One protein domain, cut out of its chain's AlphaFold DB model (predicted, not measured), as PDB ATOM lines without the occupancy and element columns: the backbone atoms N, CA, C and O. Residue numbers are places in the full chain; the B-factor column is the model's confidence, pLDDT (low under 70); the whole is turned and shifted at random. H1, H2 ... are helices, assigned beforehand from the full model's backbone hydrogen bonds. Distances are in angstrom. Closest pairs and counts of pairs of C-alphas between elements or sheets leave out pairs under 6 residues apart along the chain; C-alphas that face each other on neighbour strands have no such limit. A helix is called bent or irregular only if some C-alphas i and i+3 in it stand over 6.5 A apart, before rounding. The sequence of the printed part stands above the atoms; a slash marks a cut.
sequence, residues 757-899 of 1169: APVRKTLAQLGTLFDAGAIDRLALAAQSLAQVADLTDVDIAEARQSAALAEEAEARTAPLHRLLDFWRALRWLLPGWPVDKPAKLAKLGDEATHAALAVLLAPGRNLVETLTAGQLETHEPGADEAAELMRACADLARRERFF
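What this domain is: This is residues 757 to 899 of the 1169 residues of an uncharacterized protein of Comamonas sp. SCN 65-56 (UniProt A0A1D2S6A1). A long helical hairpin, H2 with arm H3a of the bent helix H3, forms an arm reaching out from a head of short and medium helices built round the other arm, H3b. In the head, H7 crosses H3b, H6 packs on the beginning of H3b, H5 packs across the first part of H7 with H4 folded back on it, and H1 lies loosely at the rim. The 143 residues printed include seven named helices, H1 to H7 in chain order, and no named strand, and the class is all helix. The whole is only just loose, close to compact, with a radius of gyration of the C-alphas of 17.8 A, and spans 59 by 29 by 27 A, its length made by the hairpin arm.

How they stand to each other: H3, residues 796 to 829, is the longest helix and the hub. By its hydrogen bonds it was assigned as one helix, but it is bent: C-alphas 812 and 815 are 7.1 A apart, and its arms H3a, residues 796 to 812, and H3b, residues 815 to 829, stand at a steep tilt of 55 degrees. H3a touches H2, residues 773 to 790, in a hairpin at a shallow tilt of 19 degrees, opposite ways; their closest C-alphas, of Ala 781 and Ala 809, are 4.3 A apart. H3b touches H7, residues 879 to 896, about perpendicular at 89 degrees, with residues 886 to 893 of H7 alone; the closest C-alphas, of Ala 825 and Cys 889, are 5.1 A apart. Residues 815 to 819 of H3b alone touch H6, residues 863 to 869, only just about perpendicular at 73 degrees, the closest C-alphas being those of Pro 815 and Thr 868 at 5.6 A. H7, with residues 879 to 885 alone, touches H5, residues 847 to 856, about perpendicular at 88 degrees; the closest C-alphas, of Ala 852 and Ala 882, are 3.9 A apart. H5 forms a hairpin with H4, residues 838 to 843, at a shallow tilt of 24 degrees, with C-alphas 842 and 850 closest at 5.5 A. H1, residues 757 to 766, touches no helix; it is close to but not clearly touching H3b, the closest C-alphas, of Val 759 and Trp 823, being 7.7 A apart. Every O i to N i+4 pair is within hydrogen-bond range in H1, H3a, H3b, H5, H6 and H7, against 13 of 14 in H2 and 0 of 2 in H4, where 2 of 3 O i to N i+3 pairs are.

Where its parts are: H1 begins at C-alpha 757, (238.065, 282.092, 240.423). H2 is 26.3 A long, H3a 24.1 A, H3b 21.1 A and H7 25.4 A, which ends at C-alpha 896, (232.346, 303.793, 242.285). H3a begins at C-alpha 796, (202.516, 293.360, 228.819).

The domain as a whole: The two C-alphas farthest apart, of Asp 795 and Ala 839, are 58.6 A apart. The printed part has no cut and no long link. The mean pLDDT of the printed part is 87.3, and residues 792, 874 and 875 are under 70.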
ATOM      1  N   ALA A 757     237.081 283.165 240.261       87.75
ATOM      2  CA  ALA A 757     238.065 282.092 240.423       87.75
ATOM      3  C   ALA A 757     239.327 282.527 241.213       87.75
ATOM      4  O   ALA A 757     239.673 281.848 242.187       87.75
ATOM      5  N   PRO A 758     239.989 283.665 240.900       88.94
ATOM      6  CA  PRO A 758     241.051 284.218 241.743       88.94
ATOM      7  C   PRO A 758     240.618 284.494 243.188       88.94
ATOM      8  O   PRO A 758     241.342 284.123 244.110       88.94
ATOM      9  N   VAL A 759     239.436 285.085 243.396       90.62
ATOM     10  CA  VAL A 759     238.909 285.391 244.738       90.62
ATOM     11  C   VAL A 759     238.723 284.113 245.557       90.62
ATOM     12  O   VAL A 759     239.228 284.015 246.674       90.62
ATOM     13  N   ARG A 760     238.082 283.087 244.983       89.88
ATOM     14  CA  ARG A 760     237.888 281.772 245.620       89.88
ATOM     15  C   ARG A 760     239.210 281.115 245.989       89.88
ATOM     16  O   ARG A 760     239.346 280.580 247.088       89.88
ATOM     17  N   LYS A 761     240.196 281.173 245.089       90.06
ATOM     18  CA  LYS A 761     241.533 280.631 245.343       90.06
ATOM     19  C   LYS A 761     242.182 281.311 246.547       90.06
ATOM     20  O   LYS A 761     242.737 280.622 247.398       90.06
ATOM     21  N   THR A 762     242.100 282.637 246.636       90.06
ATOM     22  CA  THR A 762     242.657 283.375 247.772       90.06
ATOM     23  C   THR A 762     241.884 283.115 249.065       90.06
ATOM     24  O   THR A 762     242.514 282.873 250.087       90.06
ATOM     25  N   LEU A 763     240.548 283.071 249.038       89.62
ATOM     26  CA  LEU A 763     239.735 282.707 250.211       89.62
ATOM     27  C   LEU A 763     240.140 281.341 250.781       89.62
ATOM     28  O   LEU A 763     240.384 281.219 251.980       89.62
ATOM     29  N   ALA A 764     240.319 280.344 249.910       88.38
ATOM     30  CA  ALA A 764     240.783 279.019 250.311       88.38
ATOM     31  C   ALA A 764     242.193 279.049 250.932       88.38
ATOM     32  O   ALA A 764     242.444 278.366 251.923       88.38
ATOM     33  N   GLN A 765     243.111 279.866 250.397       89.38
ATOM     34  CA  GLN A 765     244.455 280.055 250.966       89.38
ATOM     35  C   GLN A 765     244.436 280.736 252.342       89.38
ATOM     36  O   GLN A 765     245.335 280.507 253.153       89.38
ATOM     37  N   LEU A 766     243.422 281.559 252.609       86.69
ATOM     38  CA  LEU A 766     243.225 282.231 253.891       86.69
ATOM     39  C   LEU A 766     242.450 281.375 254.910       86.69
ATOM     40  O   LEU A 766     242.410 281.730 256.084       86.69
ATOM     41  N   GLY A 767     241.900 280.227 254.497       82.19
ATOM     42  CA  GLY A 767     241.120 279.324 255.355       82.19
ATOM     43  C   GLY A 767     239.650 279.727 255.528       82.19
ATOM     44  O   GLY A 767     238.939 279.118 256.330       82.19
ATOM     45  N   THR A 768     239.185 280.732 254.785       83.19
ATOM     46  CA  THR A 768     237.797 281.214 254.791       83.19
ATOM     47  C   THR A 768     236.921 280.317 253.909       83.19
ATOM     48  O   THR A 768     237.343 279.908 252.823       83.19
ATOM     49  N   LEU A 769     235.699 280.001 254.350       81.44
ATOM     50  CA  LEU A 769     234.782 279.159 253.574       81.44
ATOM     51  C   LEU A 769     234.101 279.966 252.463       81.44
ATOM     52  O   LEU A 769     233.733 281.128 252.642       81.44
ATOM     53  N   PHE A 770     233.903 279.316 251.320       82.62
ATOM     54  CA  PHE A 770     233.109 279.826 250.207       82.62
ATOM     55  C   PHE A 770     231.843 278.976 250.061       82.62
ATOM     56  O   PHE A 770     231.938 277.749 249.987       82.62
ATOM     57  N   ASP A 771     230.676 279.619 249.995       80.81
ATOM     58  CA  ASP A 771     229.398 278.943 249.760       80.81
ATOM     59  C   ASP A 771     229.335 278.381 248.330       80.81
ATOM     60  O   ASP A 771     229.179 279.127 247.362       80.81
ATOM     61  N   ALA A 772     229.427 277.056 248.192       77.88
ATOM     62  CA  ALA A 772     229.297 276.385 246.900       77.88
ATOM     63  C   ALA A 772     227.924 276.633 246.245       77.88
ATOM     64  O   ALA A 772     227.858 276.762 245.023       77.88
ATOM     65  N   GLY A 773     226.861 276.818 247.040       83.12
ATOM     66  CA  GLY A 773     225.520 277.121 246.538       83.12
ATOM     67  C   GLY A 773     225.426 278.471 245.817       83.12
ATOM     68  O   GLY A 773     224.490 278.696 245.052       83.12
ATOM     69  N   ALA A 774     226.401 279.371 245.991       82.38
ATOM     70  CA  ALA A 774     226.476 280.613 245.222       82.38
ATOM     71  C   ALA A 774     226.724 280.371 243.723       82.38
ATOM     72  O   ALA A 774     226.265 281.162 242.901       82.38
ATOM     73  N   ILE A 775     227.411 279.283 243.361       84.25
ATOM     74  CA  ILE A 775     227.674 278.914 241.960       84.25
ATOM     75  C   ILE A 775     226.411 278.337 241.321       84.25
ATOM     76  O   ILE A 775     226.050 278.732 240.215       84.25
ATOM     77  N   ASP A 776     225.694 277.475 242.043       88.00
ATOM     78  CA  ASP A 776     224.424 276.919 241.568       88.00
ATOM     79  C   ASP A 776     223.397 278.035 241.324       88.00
ATOM     80  O   ASP A 776     222.723 278.061 240.294       88.00
ATOM     81  N   ARG A 777     223.335 279.031 242.223       89.50
ATOM     82  CA  ARG A 777     222.497 280.229 242.041       89.50
ATOM     83  C   ARG A 777     222.892 281.054 240.813       89.50
ATOM     84  O   ARG A 777     222.002 281.575 240.147       89.50
ATOM     85  N   LEU A 778     224.186 281.155 240.494       88.81
ATOM     86  CA  LEU A 778     224.669 281.835 239.286       88.81
ATOM     87  C   LEU A 778     224.227 281.099 238.010       88.81
ATOM     88  O   LEU A 778     223.727 281.736 237.086       88.81
ATOM     89  N   ALA A 779     224.340 279.769 237.980       89.06
ATOM     90  CA  ALA A 779     223.871 278.961 236.852       89.06
ATOM     91  C   ALA A 779     222.348 279.079 236.655       89.06
ATOM     92  O   ALA A 779     221.865 279.229 235.534       89.06
ATOM     93  N   LEU A 780     221.586 279.077 237.750       90.50
ATOM     94  CA  LEU A 780     220.141 279.299 237.716       90.50
ATOM     95  C   LEU A 780     219.777 280.725 237.267       90.50
ATOM     96  O   LEU A 780     218.788 280.908 236.563       90.50
ATOM     97  N   ALA A 781     220.560 281.740 237.644       89.88
ATOM     98  CA  ALA A 781     220.385 283.106 237.147       89.88
ATOM     99  C   ALA A 781     220.645 283.199 235.633       89.88
ATOM    100  O   ALA A 781     219.876 283.846 234.926       89.88
ATOM    101  N   ALA A 782     221.670 282.504 235.122       89.25
ATOM    102  CA  ALA A 782     221.932 282.399 233.685       89.25
ATOM    103  C   ALA A 782     220.736 281.808 232.925       89.25
ATOM    104  O   ALA A 782     220.345 282.340 231.890       89.25
ATOM    105  N   GLN A 783     220.120 280.748 233.460       89.00
ATOM    106  CA  GLN A 783     218.933 280.123 232.865       89.00
ATOM    107  C   GLN A 783     217.733 281.079 232.839       89.00
ATOM    108  O   GLN A 783     217.106 281.230 231.792       89.00
ATOM    109  N   SER A 784     217.453 281.772 233.950       89.62
ATOM    110  CA  SER A 784     216.390 282.785 234.009       89.62
ATOM    111  C   SER A 784     216.609 283.894 232.971       89.62
ATOM    112  O   SER A 784     215.682 284.251 232.252       89.62
ATOM    113  N   LEU A 785     217.838 284.404 232.826       88.31
ATOM    114  CA  LEU A 785     218.151 285.443 231.837       88.31
ATOM    115  C   LEU A 785     218.119 284.929 230.389       88.31
ATOM    116  O   LEU A 785     217.691 285.654 229.495       88.31
ATOM    117  N   ALA A 786     218.507 283.676 230.143       86.25
ATOM    118  CA  ALA A 786     218.378 283.058 228.823       86.25
ATOM    119  C   ALA A 786     216.908 282.923 228.393       86.25
ATOM    120  O   ALA A 786     216.610 283.062 227.207       86.25
ATOM    121  N   GLN A 787     215.998 282.700 229.350       86.19
ATOM    122  CA  GLN A 787     214.555 282.706 229.116       86.19
ATOM    123  C   GLN A 787     214.041 284.115 228.786       86.19
ATOM    124  O   GLN A 787     213.253 284.263 227.854       86.19
ATOM    125  N   VAL A 788     214.521 285.156 229.482       84.75
ATOM    126  CA  VAL A 788     214.179 286.561 229.171       84.75
ATOM    127  C   VAL A 788     214.494 286.901 227.712       84.75
ATOM    128  O   VAL A 788     213.678 287.539 227.050       84.75
ATOM    129  N   ALA A 789     215.637 286.444 227.191       79.81
ATOM    130  CA  ALA A 789     216.050 286.692 225.807       79.81
ATOM    131  C   ALA A 789     215.174 285.981 224.750       79.81
ATOM    132  O   ALA A 789     215.159 286.396 223.590       79.81
ATOM    133  N   ASP A 790     214.451 284.919 225.122       78.88
ATOM    134  CA  ASP A 790     213.555 284.187 224.213       78.88
ATOM    135  C   ASP A 790     212.114 284.681 224.224       78.88
ATOM    136  O   ASP A 790     211.435 284.538 223.203       78.88
ATOM    137  N   LEU A 791     211.660 285.260 225.340       80.31
ATOM    138  CA  LEU A 791     210.339 285.875 225.425       80.31
ATOM    139  C   LEU A 791     210.202 286.952 224.354       80.31
ATOM    140  O   LEU A 791     211.104 287.772 224.153       80.31
ATOM    141  N   THR A 792     209.070 286.957 223.663       69.81
ATOM    142  CA  THR A 792     208.870 287.894 222.563       69.81
ATOM    143  C   THR A 792     208.457 289.274 223.055       69.81
ATOM    144  O   THR A 792     208.639 290.216 222.292       69.81
ATOM    145  N   ASP A 793     208.002 289.398 224.315       72.38
ATOM    146  CA  ASP A 793     207.466 290.582 225.017       72.38
ATOM    147  C   ASP A 793     206.241 291.201 224.325       72.38
ATOM    148  O   ASP A 793     206.018 292.410 224.420       72.38
ATOM    149  N   VAL A 794     205.524 290.431 223.499       73.94
ATOM    150  CA  VAL A 794     204.469 290.956 222.604       73.94
ATOM    151  C   VAL A 794     203.225 291.411 223.352       73.94
ATOM    152  O   VAL A 794     202.476 292.234 222.833       73.94
ATOM    153  N   ASP A 795     203.050 290.943 224.586       77.88
ATOM    154  CA  ASP A 795     202.071 291.459 225.529       77.88
ATOM    155  C   ASP A 795     202.730 291.930 226.836       77.88
ATOM    156  O   ASP A 795     203.886 291.630 227.158       77.88
ATOM    157  N   ILE A 796     201.993 292.746 227.595       75.00
ATOM    158  CA  ILE A 796     202.516 293.360 228.819       75.00
ATOM    159  C   ILE A 796     202.779 292.326 229.922       75.00
ATOM    160  O   ILE A 796     203.602 292.574 230.804       75.00
ATOM    161  N   ALA A 797     202.096 291.178 229.902       79.12
ATOM    162  CA  ALA A 797     202.317 290.113 230.868       79.12
ATOM    163  C   ALA A 797     203.672 289.438 230.619       79.12
ATOM    164  O   ALA A 797     204.422 289.264 231.579       79.12
ATOM    165  N   GLU A 798     204.037 289.177 229.361       80.38
ATOM    166  CA  GLU A 798     205.374 288.717 228.980       80.38
ATOM    167  C   GLU A 798     206.446 289.741 229.359       80.38
ATOM    168  O   GLU A 798     207.441 289.388 229.988       80.38
ATOM    169  N   ALA A 799     206.231 291.029 229.070       78.06
ATOM    170  CA  ALA A 799     207.193 292.074 229.425       78.06
ATOM    171  C   ALA A 799     207.392 292.200 230.953       78.06
ATOM    172  O   ALA A 799     208.507 292.432 231.435       78.06
ATOM    173  N   ARG A 800     206.323 292.009 231.741       80.69
ATOM    174  CA  ARG A 800     206.386 291.928 233.212       80.69
ATOM    175  C   ARG A 800     207.061 290.641 233.686       80.69
ATOM    176  O   ARG A 800     207.817 290.691 234.652       80.69
ATOM    177  N   GLN A 801     206.833 289.516 233.012       85.56
ATOM    178  CA  GLN A 801     207.516 288.254 233.291       85.56
ATOM    179  C   GLN A 801     209.021 288.373 233.026       85.56
ATOM    180  O   GLN A 801     209.813 287.959 233.870       85.56
ATOM    181  N   SER A 802     209.421 288.992 231.913       85.56
ATOM    182  CA  SER A 802     210.813 289.321 231.600       85.56
ATOM    183  C   SER A 802     211.463 290.133 232.724       85.56
ATOM    184  O   SER A 802     212.549 289.788 233.193       85.56
ATOM    185  N   ALA A 803     210.772 291.168 233.215       84.38
ATOM    186  CA  ALA A 803     211.249 291.971 234.338       84.38
ATOM    187  C   ALA A 803     211.369 291.154 235.639       84.38
ATOM    188  O   ALA A 803     212.392 291.232 236.312       84.38
ATOM    189  N   ALA A 804     210.368 290.329 235.962       87.56
ATOM    190  CA  ALA A 804     210.368 289.497 237.166       87.56
ATOM    191  C   ALA A 804     211.489 288.441 237.149       87.56
ATOM    192  O   ALA A 804     212.179 288.259 238.149       87.56
ATOM    193  N   LEU A 805     211.713 287.778 236.009       90.06
ATOM    194  CA  LEU A 805     212.808 286.817 235.831       90.06
ATOM    195  C   LEU A 805     214.181 287.486 235.968       90.06
ATOM    196  O   LEU A 805     215.102 286.899 236.540       90.06
ATOM    197  N   ALA A 806     214.330 288.710 235.457       88.06
ATOM    198  CA  ALA A 806     215.564 289.474 235.588       88.06
ATOM    199  C   ALA A 806     215.815 289.933 237.033       88.06
ATOM    200  O   ALA A 806     216.940 289.812 237.515       88.06
ATOM    201  N   GLU A 807     214.780 290.400 237.736       89.69
ATOM    202  CA  GLU A 807     214.856 290.759 239.157       89.69
ATOM    203  C   GLU A 807     215.203 289.535 240.019       89.69
ATOM    204  O   GLU A 807     216.072 289.602 240.889       89.69
ATOM    205  N   GLU A 808     214.602 288.379 239.727       91.56
ATOM    206  CA  GLU A 808     214.940 287.118 240.384       91.56
ATOM    207  C   GLU A 808     216.404 286.715 240.127       91.56
ATOM    208  O   GLU A 808     217.118 286.317 241.053       91.56
ATOM    209  N   ALA A 809     216.884 286.838 238.886       91.56
ATOM    210  CA  ALA A 809     218.277 286.562 238.535       91.56
ATOM    211  C   ALA A 809     219.258 287.507 239.258       91.56
ATOM    212  O   ALA A 809     220.306 287.069 239.744       91.56
ATOM    213  N   GLU A 810     218.915 288.789 239.383       90.56
ATOM    214  CA  GLU A 810     219.702 289.768 240.135       90.56
ATOM    215  C   GLU A 810     219.717 289.444 241.636       90.56
ATOM    216  O   GLU A 810     220.783 289.413 242.252       90.56
ATOM    217  N   ALA A 811     218.573 289.077 242.219       91.50
ATOM    218  CA  ALA A 811     218.496 288.643 243.613       91.50
ATOM    219  C   ALA A 811     219.351 287.388 243.884       91.50
ATOM    220  O   ALA A 811     220.013 287.294 244.922       91.50
ATOM    221  N   ARG A 812     219.395 286.440 242.935       92.19
ATOM    222  CA  ARG A 812     220.227 285.224 243.017       92.19
ATOM    223  C   ARG A 812     221.730 285.529 242.958       92.19
ATOM    224  O   ARG A 812     222.503 284.857 243.646       92.19
ATOM    225  N   THR A 813     222.147 286.534 242.183       91.69
ATOM    226  CA  THR A 813     223.563 286.936 242.041       91.69
ATOM    227  C   THR A 813     224.019 287.968 243.080       91.69
ATOM    228  O   THR A 813     225.216 288.054 243.364       91.69
ATOM    229  N   ALA A 814     223.102 288.684 243.738       91.94
ATOM    230  CA  ALA A 814     223.408 289.732 244.715       91.94
ATOM    231  C   ALA A 814     224.356 289.316 245.869       91.94
ATOM    232  O   ALA A 814     225.237 290.107 246.221       91.94
ATOM    233  N   PRO A 815     224.258 288.115 246.481       91.50
ATOM    234  CA  PRO A 815     225.239 287.662 247.476       91.50
ATOM    235  C   PRO A 815     226.669 287.594 246.923       91.50
ATOM    236  O   PRO A 815     227.627 287.964 247.600       91.50
ATOM    237  N   LEU A 816     226.808 287.149 245.673       91.88
ATOM    238  CA  LEU A 816     228.093 287.039 244.998       91.88
ATOM    239  C   LEU A 816     228.634 288.420 244.615       91.88
ATOM    240  O   LEU A 816     229.810 288.685 244.837       91.88
ATOM    241  N   HIS A 817     227.778 289.320 244.121       92.62
ATOM    242  CA  HIS A 817     228.157 290.712 243.862       92.62
ATOM    243  C   HIS A 817     228.677 291.399 245.122       92.62
ATOM    244  O   HIS A 817     229.761 291.963 245.076       92.62
ATOM    245  N   ARG A 818     228.009 291.241 246.272       92.69
ATOM    246  CA  ARG A 818     228.489 291.797 247.550       92.69
ATOM    247  C   ARG A 818     229.886 291.311 247.935       92.69
ATOM    248  O   ARG A 818     230.690 292.102 248.424       92.69
ATOM    249  N   LEU A 819     230.196 290.032 247.697       93.75
ATOM    250  CA  LEU A 819     231.547 289.500 247.903       93.75
ATOM    251  C   LEU A 819     232.568 290.184 246.984       93.75
ATOM    252  O   LEU A 819     233.639 290.578 247.443       93.75
ATOM    253  N   LEU A 820     232.256 290.293 245.694       94.38
ATOM    254  CA  LEU A 820     233.164 290.860 244.697       94.38
ATOM    255  C   LEU A 820     233.348 292.377 244.881       94.38
ATOM    256  O   LEU A 820     234.473 292.865 244.767       94.38
ATOM    257  N   ASP A 821     232.288 293.090 245.261       95.94
ATOM    258  CA  ASP A 821     232.295 294.509 245.618       95.94
ATOM    259  C   ASP A 821     233.204 294.752 246.818       95.94
ATOM    260  O   ASP A 821     234.102 295.594 246.766       95.94
ATOM    261  N   PHE A 822     233.024 293.958 247.880       95.50
ATOM    262  CA  PHE A 822     233.889 293.991 249.053       95.50
ATOM    263  C   PHE A 822     235.349 293.736 248.663       95.50
ATOM    264  O   PHE A 822     236.244 294.485 249.051       95.50
ATOM    265  N   TRP A 823     235.601 292.724 247.829       95.00
ATOM    266  CA  TRP A 823     236.953 292.380 247.393       95.00
ATOM    267  C   TRP A 823     237.619 293.492 246.572       95.00
ATOM    268  O   TRP A 823     238.799 293.793 246.784       95.00
ATOM    269  N   ARG A 824     236.872 294.128 245.657       94.75
ATOM    270  CA  ARG A 824     237.348 295.261 244.850       94.75
ATOM    271  C   ARG A 824     237.597 296.486 245.720       94.75
ATOM    272  O   ARG A 824     238.632 297.138 245.568       94.75
ATOM    273  N   ALA A 825     236.694 296.762 246.659       95.38
ATOM    274  CA  ALA A 825     236.816 297.861 247.605       95.38
ATOM    275  C   ALA A 825     238.063 297.720 248.489       95.38
ATOM    276  O   ALA A 825     238.793 298.692 248.680       95.38
ATOM    277  N   LEU A 826     238.401 296.506 248.937       94.31
ATOM    278  CA  LEU A 826     239.643 296.278 249.681       94.31
ATOM    279  C   LEU A 826     240.897 296.632 248.868       94.31
ATOM    280  O   LEU A 826     241.846 297.160 249.438       94.31
ATOM    281  N   ARG A 827     240.926 296.437 247.539       92.75
ATOM    282  CA  ARG A 827     242.074 296.882 246.712       92.75
ATOM    283  C   ARG A 827     242.237 298.406 246.716       92.75
ATOM    284  O   ARG A 827     243.356 298.926 246.612       92.75
ATOM    285  N   TRP A 828     241.124 299.125 246.812       91.50
ATOM    286  CA  TRP A 828     241.096 300.585 246.890       91.50
ATOM    287  C   TRP A 828     241.513 301.099 248.264       91.50
ATOM    288  O   TRP A 828     242.327 302.018 248.350       91.50
ATOM    289  N   LEU A 829     241.010 300.485 249.331       91.19
ATOM    290  CA  LEU A 829     241.295 300.920 250.694       91.19
ATOM    291  C   LEU A 829     242.688 300.466 251.160       91.19
ATOM    292  O   LEU A 829     243.407 301.239 251.786       91.19
ATOM    293  N   LEU A 830     243.117 299.254 250.792       91.56
ATOM    294  CA  LEU A 830     244.288 298.589 251.368       91.56
ATOM    295  C   LEU A 830     245.385 298.318 250.320       91.56
ATOM    296  O   LEU A 830     245.362 297.296 249.625       91.56
ATOM    297  N   PRO A 831     246.399 299.198 250.189       87.31
ATOM    298  CA  PRO A 831     247.543 298.914 249.331       87.31
ATOM    299  C   PRO A 831     248.281 297.645 249.789       87.31
ATOM    300  O   PRO A 831     248.699 297.532 250.935       87.31
ATOM    301  N   GLY A 832     248.473 296.699 248.864       85.56
ATOM    302  CA  GLY A 832     249.078 295.390 249.143       85.56
ATOM    303  C   GLY A 832     248.075 294.236 249.246       85.56
ATOM    304  O   GLY A 832     248.503 293.088 249.322       85.56
ATOM    305  N   TRP A 833     246.768 294.516 249.196       89.25
ATOM    306  CA  TRP A 833     245.719 293.508 249.028       89.25
ATOM    307  C   TRP A 833     245.606 293.032 247.560       89.25
ATOM    308  O   TRP A 833     245.723 293.861 246.650       89.25
ATOM    309  N   PRO A 834     245.315 291.741 247.291       90.19
ATOM    310  CA  PRO A 834     245.136 290.630 248.230       90.19
ATOM    311  C   PRO A 834     246.442 289.997 248.717       90.19
ATOM    312  O   PRO A 834     247.481 290.091 248.066       90.19
ATOM    313  N   VAL A 835     246.365 289.299 249.854       89.31
ATOM    314  CA  VAL A 835     247.475 288.513 250.417       89.31
ATOM    315  C   VAL A 835     247.226 287.013 250.286       89.31
ATOM    316  O   VAL A 835     246.096 286.544 250.343       89.31
ATOM    317  N   ASP A 836     248.305 286.249 250.137       83.06
ATOM    318  CA  ASP A 836     248.305 284.795 249.928       83.06
ATOM    319  C   ASP A 836     248.412 283.982 251.230       83.06
ATOM    320  O   ASP A 836     248.370 282.753 251.197       83.06
ATOM    321  N   LYS A 837     248.625 284.645 252.375       85.81
ATOM    322  CA  LYS A 837     248.839 284.002 253.681       85.81
ATOM    323  C   LYS A 837     248.181 284.803 254.807       85.81
ATOM    324  O   LYS A 837     248.418 286.013 254.863       85.81
ATOM    325  N   PRO A 838     247.509 284.152 255.778       83.25
ATOM    326  CA  PRO A 838     246.901 284.835 256.925       83.25
ATOM    327  C   PRO A 838     247.880 285.717 257.711       83.25
ATOM    328  O   PRO A 838     247.563 286.846 258.059       83.25
ATOM    329  N   ALA A 839     249.129 285.269 257.895       85.06
ATOM    330  CA  ALA A 839     250.158 286.028 258.618       85.06
ATOM    331  C   ALA A 839     250.529 287.381 257.973       85.06
ATOM    332  O   ALA A 839     251.183 288.209 258.606       85.06
ATOM    333  N   LYS A 840     250.162 287.612 256.705       87.69
ATOM    334  CA  LYS A 840     250.374 288.898 256.029       87.69
ATOM    335  C   LYS A 840     249.220 289.883 256.249       87.69
ATOM    336  O   LYS A 840     249.424 291.057 255.966       87.69
ATOM    337  N   LEU A 841     248.070 289.445 256.773       84.75
ATOM    338  CA  LEU A 841     246.935 290.326 257.085       84.75
ATOM    339  C   LEU A 841     247.325 291.399 258.110       84.75
ATOM    340  O   LEU A 841     247.000 292.560 257.917       84.75
ATOM    341  N   ALA A 842     248.146 291.043 259.103       83.62
ATOM    342  CA  ALA A 842     248.675 291.970 260.110       83.62
ATOM    343  C   ALA A 842     249.571 293.095 259.548       83.62
ATOM    344  O   ALA A 842     249.979 293.985 260.287       83.62
ATOM    345  N   LYS A 843     249.939 293.040 258.259       86.12
ATOM    346  CA  LYS A 843     250.730 294.079 257.577       86.12
ATOM    347  C   LYS A 843     249.867 295.042 256.757       86.12
ATOM    348  O   LYS A 843     250.425 295.904 256.082       86.12
ATOM    349  N   LEU A 844     248.548 294.851 256.744       86.25
ATOM    350  CA  LEU A 844     247.605 295.650 255.969       86.25
ATOM    351  C   LEU A 844     246.880 296.637 256.884       86.25
ATOM    352  O   LEU A 844     246.284 296.228 257.874       86.25
ATOM    353  N   GLY A 845     246.876 297.912 256.496       86.31
ATOM    354  CA  GLY A 845     246.156 298.959 257.220       86.31
ATOM    355  C   GLY A 845     246.702 299.230 258.624       86.31
ATOM    356  O   GLY A 845     247.873 298.981 258.913       86.31
ATOM    357  N   ASP A 846     245.846 299.803 259.461       90.06
ATOM    358  CA  ASP A 846     246.086 300.072 260.877       90.06
ATOM    359  C   ASP A 846     245.577 298.926 261.776       90.06
ATOM    360  O   ASP A 846     245.115 297.887 261.304       90.06
ATOM    361  N   GLU A 847     245.689 299.096 263.095       87.50
ATOM    362  CA  GLU A 847     245.276 298.083 264.076       87.50
ATOM    363  C   GLU A 847     243.774 297.755 263.985       87.50
ATOM    364  O   GLU A 847     243.405 296.582 264.046       87.50
ATOM    365  N   ALA A 848     242.932 298.764 263.735       88.50
ATOM    366  CA  ALA A 848     241.496 298.590 263.528       88.50
ATOM    367  C   ALA A 848     241.200 297.766 262.264       88.50
ATOM    368  O   ALA A 848     240.434 296.804 262.302       88.50
ATOM    369  N   THR A 849     241.878 298.067 261.151       90.31
ATOM    370  CA  THR A 849     241.774 297.287 259.909       90.31
ATOM    371  C   THR A 849     242.210 295.837 260.117       90.31
ATOM    372  O   THR A 849     241.579 294.912 259.603       90.31
ATOM    373  N   HIS A 850     243.290 295.615 260.867       88.56
ATOM    374  CA  HIS A 850     243.760 294.268 261.169       88.56
ATOM    375  C   HIS A 850     242.728 293.486 261.994       88.56
ATOM    376  O   HIS A 850     242.420 292.348 261.631       88.56
ATOM    377  N   ALA A 851     242.161 294.093 263.040       89.19
ATOM    378  CA  ALA A 851     241.089 293.487 263.829       89.19
ATOM    379  C   ALA A 851     239.874 293.136 262.949       89.19
ATOM    380  O   ALA A 851     239.408 291.996 262.966       89.19
ATOM    381  N   ALA A 852     239.451 294.067 262.089       91.69
ATOM    382  CA  ALA A 852     238.360 293.867 261.139       91.69
ATOM    383  C   ALA A 852     238.599 292.672 260.198       91.69
ATOM    384  O   ALA A 852     237.751 291.788 260.061       91.69
ATOM    385  N   LEU A 853     239.769 292.613 259.551       90.94
ATOM    386  CA  LEU A 853     240.113 291.530 258.625       90.94
ATOM    387  C   LEU A 853     240.247 290.178 259.331       90.94
ATOM    388  O   LEU A 853     239.874 289.161 258.748       90.94
ATOM    389  N   ALA A 854     240.761 290.152 260.565       88.69
ATOM    390  CA  ALA A 854     240.880 288.928 261.352       88.69
ATOM    391  C   ALA A 854     239.506 288.310 261.657       88.69
ATOM    392  O   ALA A 854     239.363 287.089 261.586       88.69
ATOM    393  N   VAL A 855     238.496 289.146 261.924       89.94
ATOM    394  CA  VAL A 855     237.106 288.715 262.128       89.94
ATOM    395  C   VAL A 855     236.465 288.272 260.811       89.94
ATOM    396  O   VAL A 855     235.925 287.171 260.723       89.94
ATOM    397  N   LEU A 856     236.545 289.094 259.759       89.50
ATOM    398  CA  LEU A 856     235.867 288.830 258.481       89.50
ATOM    399  C   LEU A 856     236.419 287.606 257.742       89.50
ATOM    400  O   LEU A 856     235.664 286.879 257.099       89.50
ATOM    401  N   LEU A 857     237.729 287.367 257.836       88.81
ATOM    402  CA  LEU A 857     238.423 286.276 257.145       88.81
ATOM    403  C   LEU A 857     238.762 285.109 258.083       88.81
ATOM    404  O   LEU A 857     239.582 284.260 257.725       88.81
ATOM    405  N   ALA A 858     238.134 285.049 259.263       85.81
ATOM    406  CA  ALA A 858     238.355 283.991 260.241       85.81
ATOM    407  C   ALA A 858     238.174 282.588 259.617       85.81
ATOM    408  O   ALA A 858     237.231 282.372 258.842       85.81
ATOM    409  N   PRO A 859     239.039 281.608 259.950       81.94
ATOM    410  CA  PRO A 859     238.896 280.250 259.444       81.94
ATOM    411  C   PRO A 859     237.519 279.665 259.764       81.94
ATOM    412  O   PRO A 859     237.055 279.751 260.899       81.94
ATOM    413  N   GLY A 860     236.859 279.069 258.771       79.62
ATOM    414  CA  GLY A 860     235.509 278.520 258.945       79.62
ATOM    415  C   GLY A 860     234.362 279.532 258.810       79.62
ATOM    416  O   GLY A 860     233.209 279.113 258.752       79.62
ATOM    417  N   ARG A 861     234.633 280.843 258.708       84.94
ATOM    418  CA  ARG A 861     233.590 281.852 258.459       84.94
ATOM    419  C   ARG A 861     233.130 281.818 257.004       84.94
ATOM    420  O   ARG A 861     233.952 281.750 256.089       84.94
ATOM    421  N   ASN A 862     231.817 281.910 256.795       86.75
ATOM    422  CA  ASN A 862     231.223 282.105 255.478       86.75
ATOM    423  C   ASN A 862     231.126 283.605 255.174       86.75
ATOM    424  O   ASN A 862     230.213 284.299 255.633       86.75
ATOM    425  N   LEU A 863     232.084 284.118 254.401       87.81
ATOM    426  CA  LEU A 863     232.143 285.546 254.092       87.81
ATOM    427  C   LEU A 863     230.957 286.005 253.228       87.81
ATOM    428  O   LEU A 863     230.468 287.116 253.411       87.81
ATOM    429  N   VAL A 864     230.455 285.157 252.322       88.19
ATOM    430  CA  VAL A 864     229.307 285.493 251.458       88.19
ATOM    431  C   VAL A 864     228.060 285.753 252.299       88.19
ATOM    432  O   VAL A 864     227.361 286.745 252.090       88.19
ATOM    433  N   GLU A 865     227.800 284.881 253.271       87.12
ATOM    434  CA  GLU A 865     226.668 285.001 254.191       87.12
ATOM    435  C   GLU A 865     226.820 286.211 255.116       87.12
ATOM    436  O   GLU A 865     225.892 287.006 255.244       87.12
ATOM    437  N   THR A 866     228.024 286.420 255.657       88.69
ATOM    438  CA  THR A 866     228.349 287.569 256.521       88.69
ATOM    439  C   THR A 866     228.090 288.903 255.812       88.69
ATOM    440  O   THR A 866     227.390 289.776 256.326       88.69
ATOM    441  N   LEU A 867     228.605 289.057 254.588       90.38
ATOM    442  CA  LEU A 867     228.398 290.264 253.781       90.38
ATOM    443  C   LEU A 867     226.937 290.426 253.343       90.38
ATOM    444  O   LEU A 867     226.457 291.547 253.188       90.38
ATOM    445  N   THR A 868     226.224 289.315 253.150       87.31
ATOM    446  CA  THR A 868     224.805 289.319 252.777       87.31
ATOM    447  C   THR A 868     223.912 289.770 253.926       87.31
ATOM    448  O   THR A 868     223.009 290.575 253.695       87.31
ATOM    449  N   ALA A 869     224.178 289.291 255.142       87.25
ATOM    450  CA  ALA A 869     223.477 289.713 256.350       87.25
ATOM    451  C   ALA A 869     223.773 291.178 256.704       87.25
ATOM    452  O   ALA A 869     222.918 291.867 257.255       87.25
ATOM    453  N   GLY A 870     224.976 291.667 256.375       83.19
ATOM    454  CA  GLY A 870     225.388 293.047 256.642       83.19
ATOM    455  C   GLY A 870     225.589 293.355 258.130       83.19
ATOM    456  O   GLY A 870     225.731 294.520 258.495       83.19
ATOM    457  N   GLN A 871     225.583 292.331 258.985       79.00
ATOM    458  CA  GLN A 871     225.725 292.424 260.435       79.00
ATOM    459  C   GLN A 871     226.573 291.260 260.953       79.00
ATOM    460  O   GLN A 871     226.630 290.193 260.340       79.00
ATOM    461  N   LEU A 872     227.230 291.487 262.088       79.75
ATOM    462  CA  LEU A 872     228.071 290.526 262.797       79.75
ATOM    463  C   LEU A 872     227.513 290.302 264.205       79.75
ATOM    464  O   LEU A 872     226.846 291.180 264.755       79.75
ATOM    465  N   GLU A 873     227.796 289.145 264.803       72.06
ATOM    466  CA  GLU A 873     227.463 288.915 266.209       72.06
ATOM    467  C   GLU A 873     228.279 289.865 267.102       72.06
ATOM    468  O   GLU A 873     229.508 289.867 267.087       72.06
ATOM    469  N   THR A 874     227.587 290.677 267.903       63.22
ATOM    470  CA  THR A 874     228.154 291.836 268.622       63.22
ATOM    471  C   THR A 874     229.108 291.492 269.773       63.22
ATOM    472  O   THR A 874     229.553 292.389 270.481       63.22
ATOM    473  N   HIS A 875     229.391 290.212 270.025       69.75
ATOM    474  CA  HIS A 875     230.171 289.764 271.187       69.75
ATOM    475  C   HIS A 875     231.615 289.353 270.840       69.75
ATOM    476  O   HIS A 875     232.371 288.985 271.740       69.75
ATOM    477  N   GLU A 876     232.018 289.407 269.568       78.62
ATOM    478  CA  GLU A 876     233.380 289.068 269.139       78.62
ATOM    479  C   GLU A 876     234.318 290.293 269.170       78.62
ATOM    480  O   GLU A 876     233.944 291.367 268.691       78.62
ATOM    481  N   PRO A 877     235.561 290.168 269.679       80.38
ATOM    482  CA  PRO A 877     236.559 291.234 269.576       80.38
ATOM    483  C   PRO A 877     236.851 291.582 268.107       80.38
ATOM    484  O   PRO A 877     237.228 290.697 267.341       80.38
ATOM    485  N   GLY A 878     236.709 292.855 267.723       83.56
ATOM    486  CA  GLY A 878     236.900 293.318 266.340       83.56
ATOM    487  C   GLY A 878     235.616 293.414 265.500       83.56
ATOM    488  O   GLY A 878     235.692 293.728 264.309       83.56
ATOM    489  N   ALA A 879     234.443 293.090 266.066       87.62
ATOM    490  CA  ALA A 879     233.171 293.085 265.334       87.62
ATOM    491  C   ALA A 879     232.727 294.489 264.884       87.62
ATOM    492  O   ALA A 879     232.207 294.632 263.774       87.62
ATOM    493  N   ASP A 880     232.965 295.517 265.703       89.00
ATOM    494  CA  ASP A 880     232.625 296.906 265.374       89.00
ATOM    495  C   ASP A 880     233.504 297.426 264.228       89.00
ATOM    496  O   ASP A 880     232.995 297.964 263.242       89.00
ATOM    497  N   GLU A 881     234.813 297.169 264.294       92.06
ATOM    498  CA  GLU A 881     235.775 297.517 263.247       92.06
ATOM    499  C   GLU A 881     235.462 296.783 261.935       92.06
ATOM    500  O   GLU A 881     235.525 297.362 260.847       92.06
ATOM    501  N   ALA A 882     235.067 295.509 262.013       91.31
ATOM    502  CA  ALA A 882     234.618 294.739 260.859       91.31
ATOM    503  C   ALA A 882     233.337 295.317 260.234       91.31
ATOM    504  O   ALA A 882     233.255 295.435 259.008       91.31
ATOM    505  N   ALA A 883     232.366 295.733 261.051       91.25
ATOM    506  CA  ALA A 883     231.142 296.378 260.579       91.25
ATOM    507  C   ALA A 883     231.408 297.762 259.953       91.25
ATOM    508  O   ALA A 883     230.741 298.148 258.988       91.25
ATOM    509  N   GLU A 884     232.376 298.522 260.469       92.12
ATOM    510  CA  GLU A 884     232.846 299.769 259.852       92.12
ATOM    511  C   GLU A 884     233.522 299.527 258.502       92.12
ATOM    512  O   GLU A 884     233.156 300.176 257.519       92.12
ATOM    513  N   LEU A 885     234.429 298.550 258.408       93.88
ATOM    514  CA  LEU A 885     235.087 298.203 257.148       93.88
ATOM    515  C   LEU A 885     234.081 297.705 256.098       93.88
ATOM    516  O   LEU A 885     234.154 298.106 254.938       93.88
ATOM    517  N   MET A 886     233.110 296.877 256.495       94.44
ATOM    518  CA  MET A 886     232.025 296.431 255.612       94.44
ATOM    519  C   MET A 886     231.213 297.612 255.069       94.44
ATOM    520  O   MET A 886     230.958 297.665 253.864       94.44
ATOM    521  N   ARG A 887     230.845 298.576 255.926       93.38
ATOM    522  CA  ARG A 887     230.139 299.798 255.505       93.38
ATOM    523  C   ARG A 887     230.986 300.640 254.558       93.38
ATOM    524  O   ARG A 887     230.501 300.993 253.487       93.38
ATOM    525  N   ALA A 888     232.257 300.877 254.886       93.00
ATOM    526  CA  ALA A 888     233.176 301.627 254.034       93.00
ATOM    527  C   ALA A 888     233.339 300.977 252.649       93.00
ATOM    528  O   ALA A 888     233.303 301.667 251.629       93.00
ATOM    529  N   CYS A 889     233.460 299.646 252.592       95.44
ATOM    530  CA  CYS A 889     233.512 298.901 251.338       95.44
ATOM    531  C   CYS A 889     232.203 298.999 250.541       95.44
ATOM    532  O   CYS A 889     232.247 299.226 249.333       95.44
ATOM    533  N   ALA A 890     231.049 298.855 251.197       93.94
ATOM    534  CA  ALA A 890     229.742 298.943 250.548       93.94
ATOM    535  C   ALA A 890     229.457 300.355 250.007       93.94
ATOM    536  O   ALA A 890     228.955 300.504 248.893       93.94
ATOM    537  N   ASP A 891     229.810 301.394 250.763       92.44
ATOM    538  CA  ASP A 891     229.672 302.787 250.338       92.44
ATOM    539  C   ASP A 891     230.602 303.107 249.170       92.44
ATOM    540  O   ASP A 891     230.197 303.780 248.217       92.44
ATOM    541  N   LEU A 892     231.822 302.565 249.197       93.38
ATOM    542  CA  LEU A 892     232.755 302.697 248.092       93.38
ATOM    543  C   LEU A 892     232.239 302.003 246.830       93.38
ATOM    544  O   LEU A 892     232.195 302.626 245.774       93.38
ATOM    545  N   ALA A 893     231.795 300.752 246.932       94.00
ATOM    546  CA  ALA A 893     231.231 300.020 245.803       94.00
ATOM    547  C   ALA A 893     229.999 300.726 245.216       94.00
ATOM    548  O   ALA A 893     229.880 300.850 243.999       94.00
ATOM    549  N   ARG A 894     229.123 301.288 246.063       91.38
ATOM    550  CA  ARG A 894     227.958 302.068 245.614       91.38
ATOM    551  C   ARG A 894     228.362 303.343 244.877       91.38
ATOM    552  O   ARG A 894     227.743 303.671 243.868       91.38
ATOM    553  N   ARG A 895     229.380 304.053 245.368       87.81
ATOM    554  CA  ARG A 895     229.865 305.310 244.777       87.81
ATOM    555  C   ARG A 895     230.614 305.093 243.466       87.81
ATOM    556  O   ARG A 895     230.472 305.880 242.537       87.81
ATOM    557  N   GLU A 896     231.440 304.057 243.409       90.31
ATOM    558  CA  GLU A 896     232.346 303.793 242.285       90.31
ATOM    559  C   GLU A 896     231.748 302.837 241.260       90.31
ATOM    560  O   GLU A 896     232.247 302.758 240.141       90.31
ATOM    561  N   ARG A 897     230.650 302.167 241.631       92.69
ATOM    562  CA  ARG A 897     229.827 301.320 240.768       92.69
ATOM    563  C   ARG A 897     230.642 300.224 240.092       92.69
ATOM    564  O   ARG A 897     230.604 300.103 238.874       92.69
ATOM    565  N   PHE A 898     231.382 299.429 240.862       95.19
ATOM    566  CA  PHE A 898     232.171 298.334 240.295       95.19
ATOM    567  C   PHE A 898     231.294 297.395 239.453       95.19
ATOM    568  O   PHE A 898     230.188 297.029 239.846       95.19
ATOM    569  N   PHE A 899     231.780 297.023 238.271       95.94
ATOM    570  CA  PHE A 899     231.074 296.179 237.323       95.94
ATOM    571  C   PHE A 899     231.743 294.807 237.165       95.94
ATOM    572  O   PHE A 899     232.825 294.642 236.592       95.94
TER     573      PHE A 899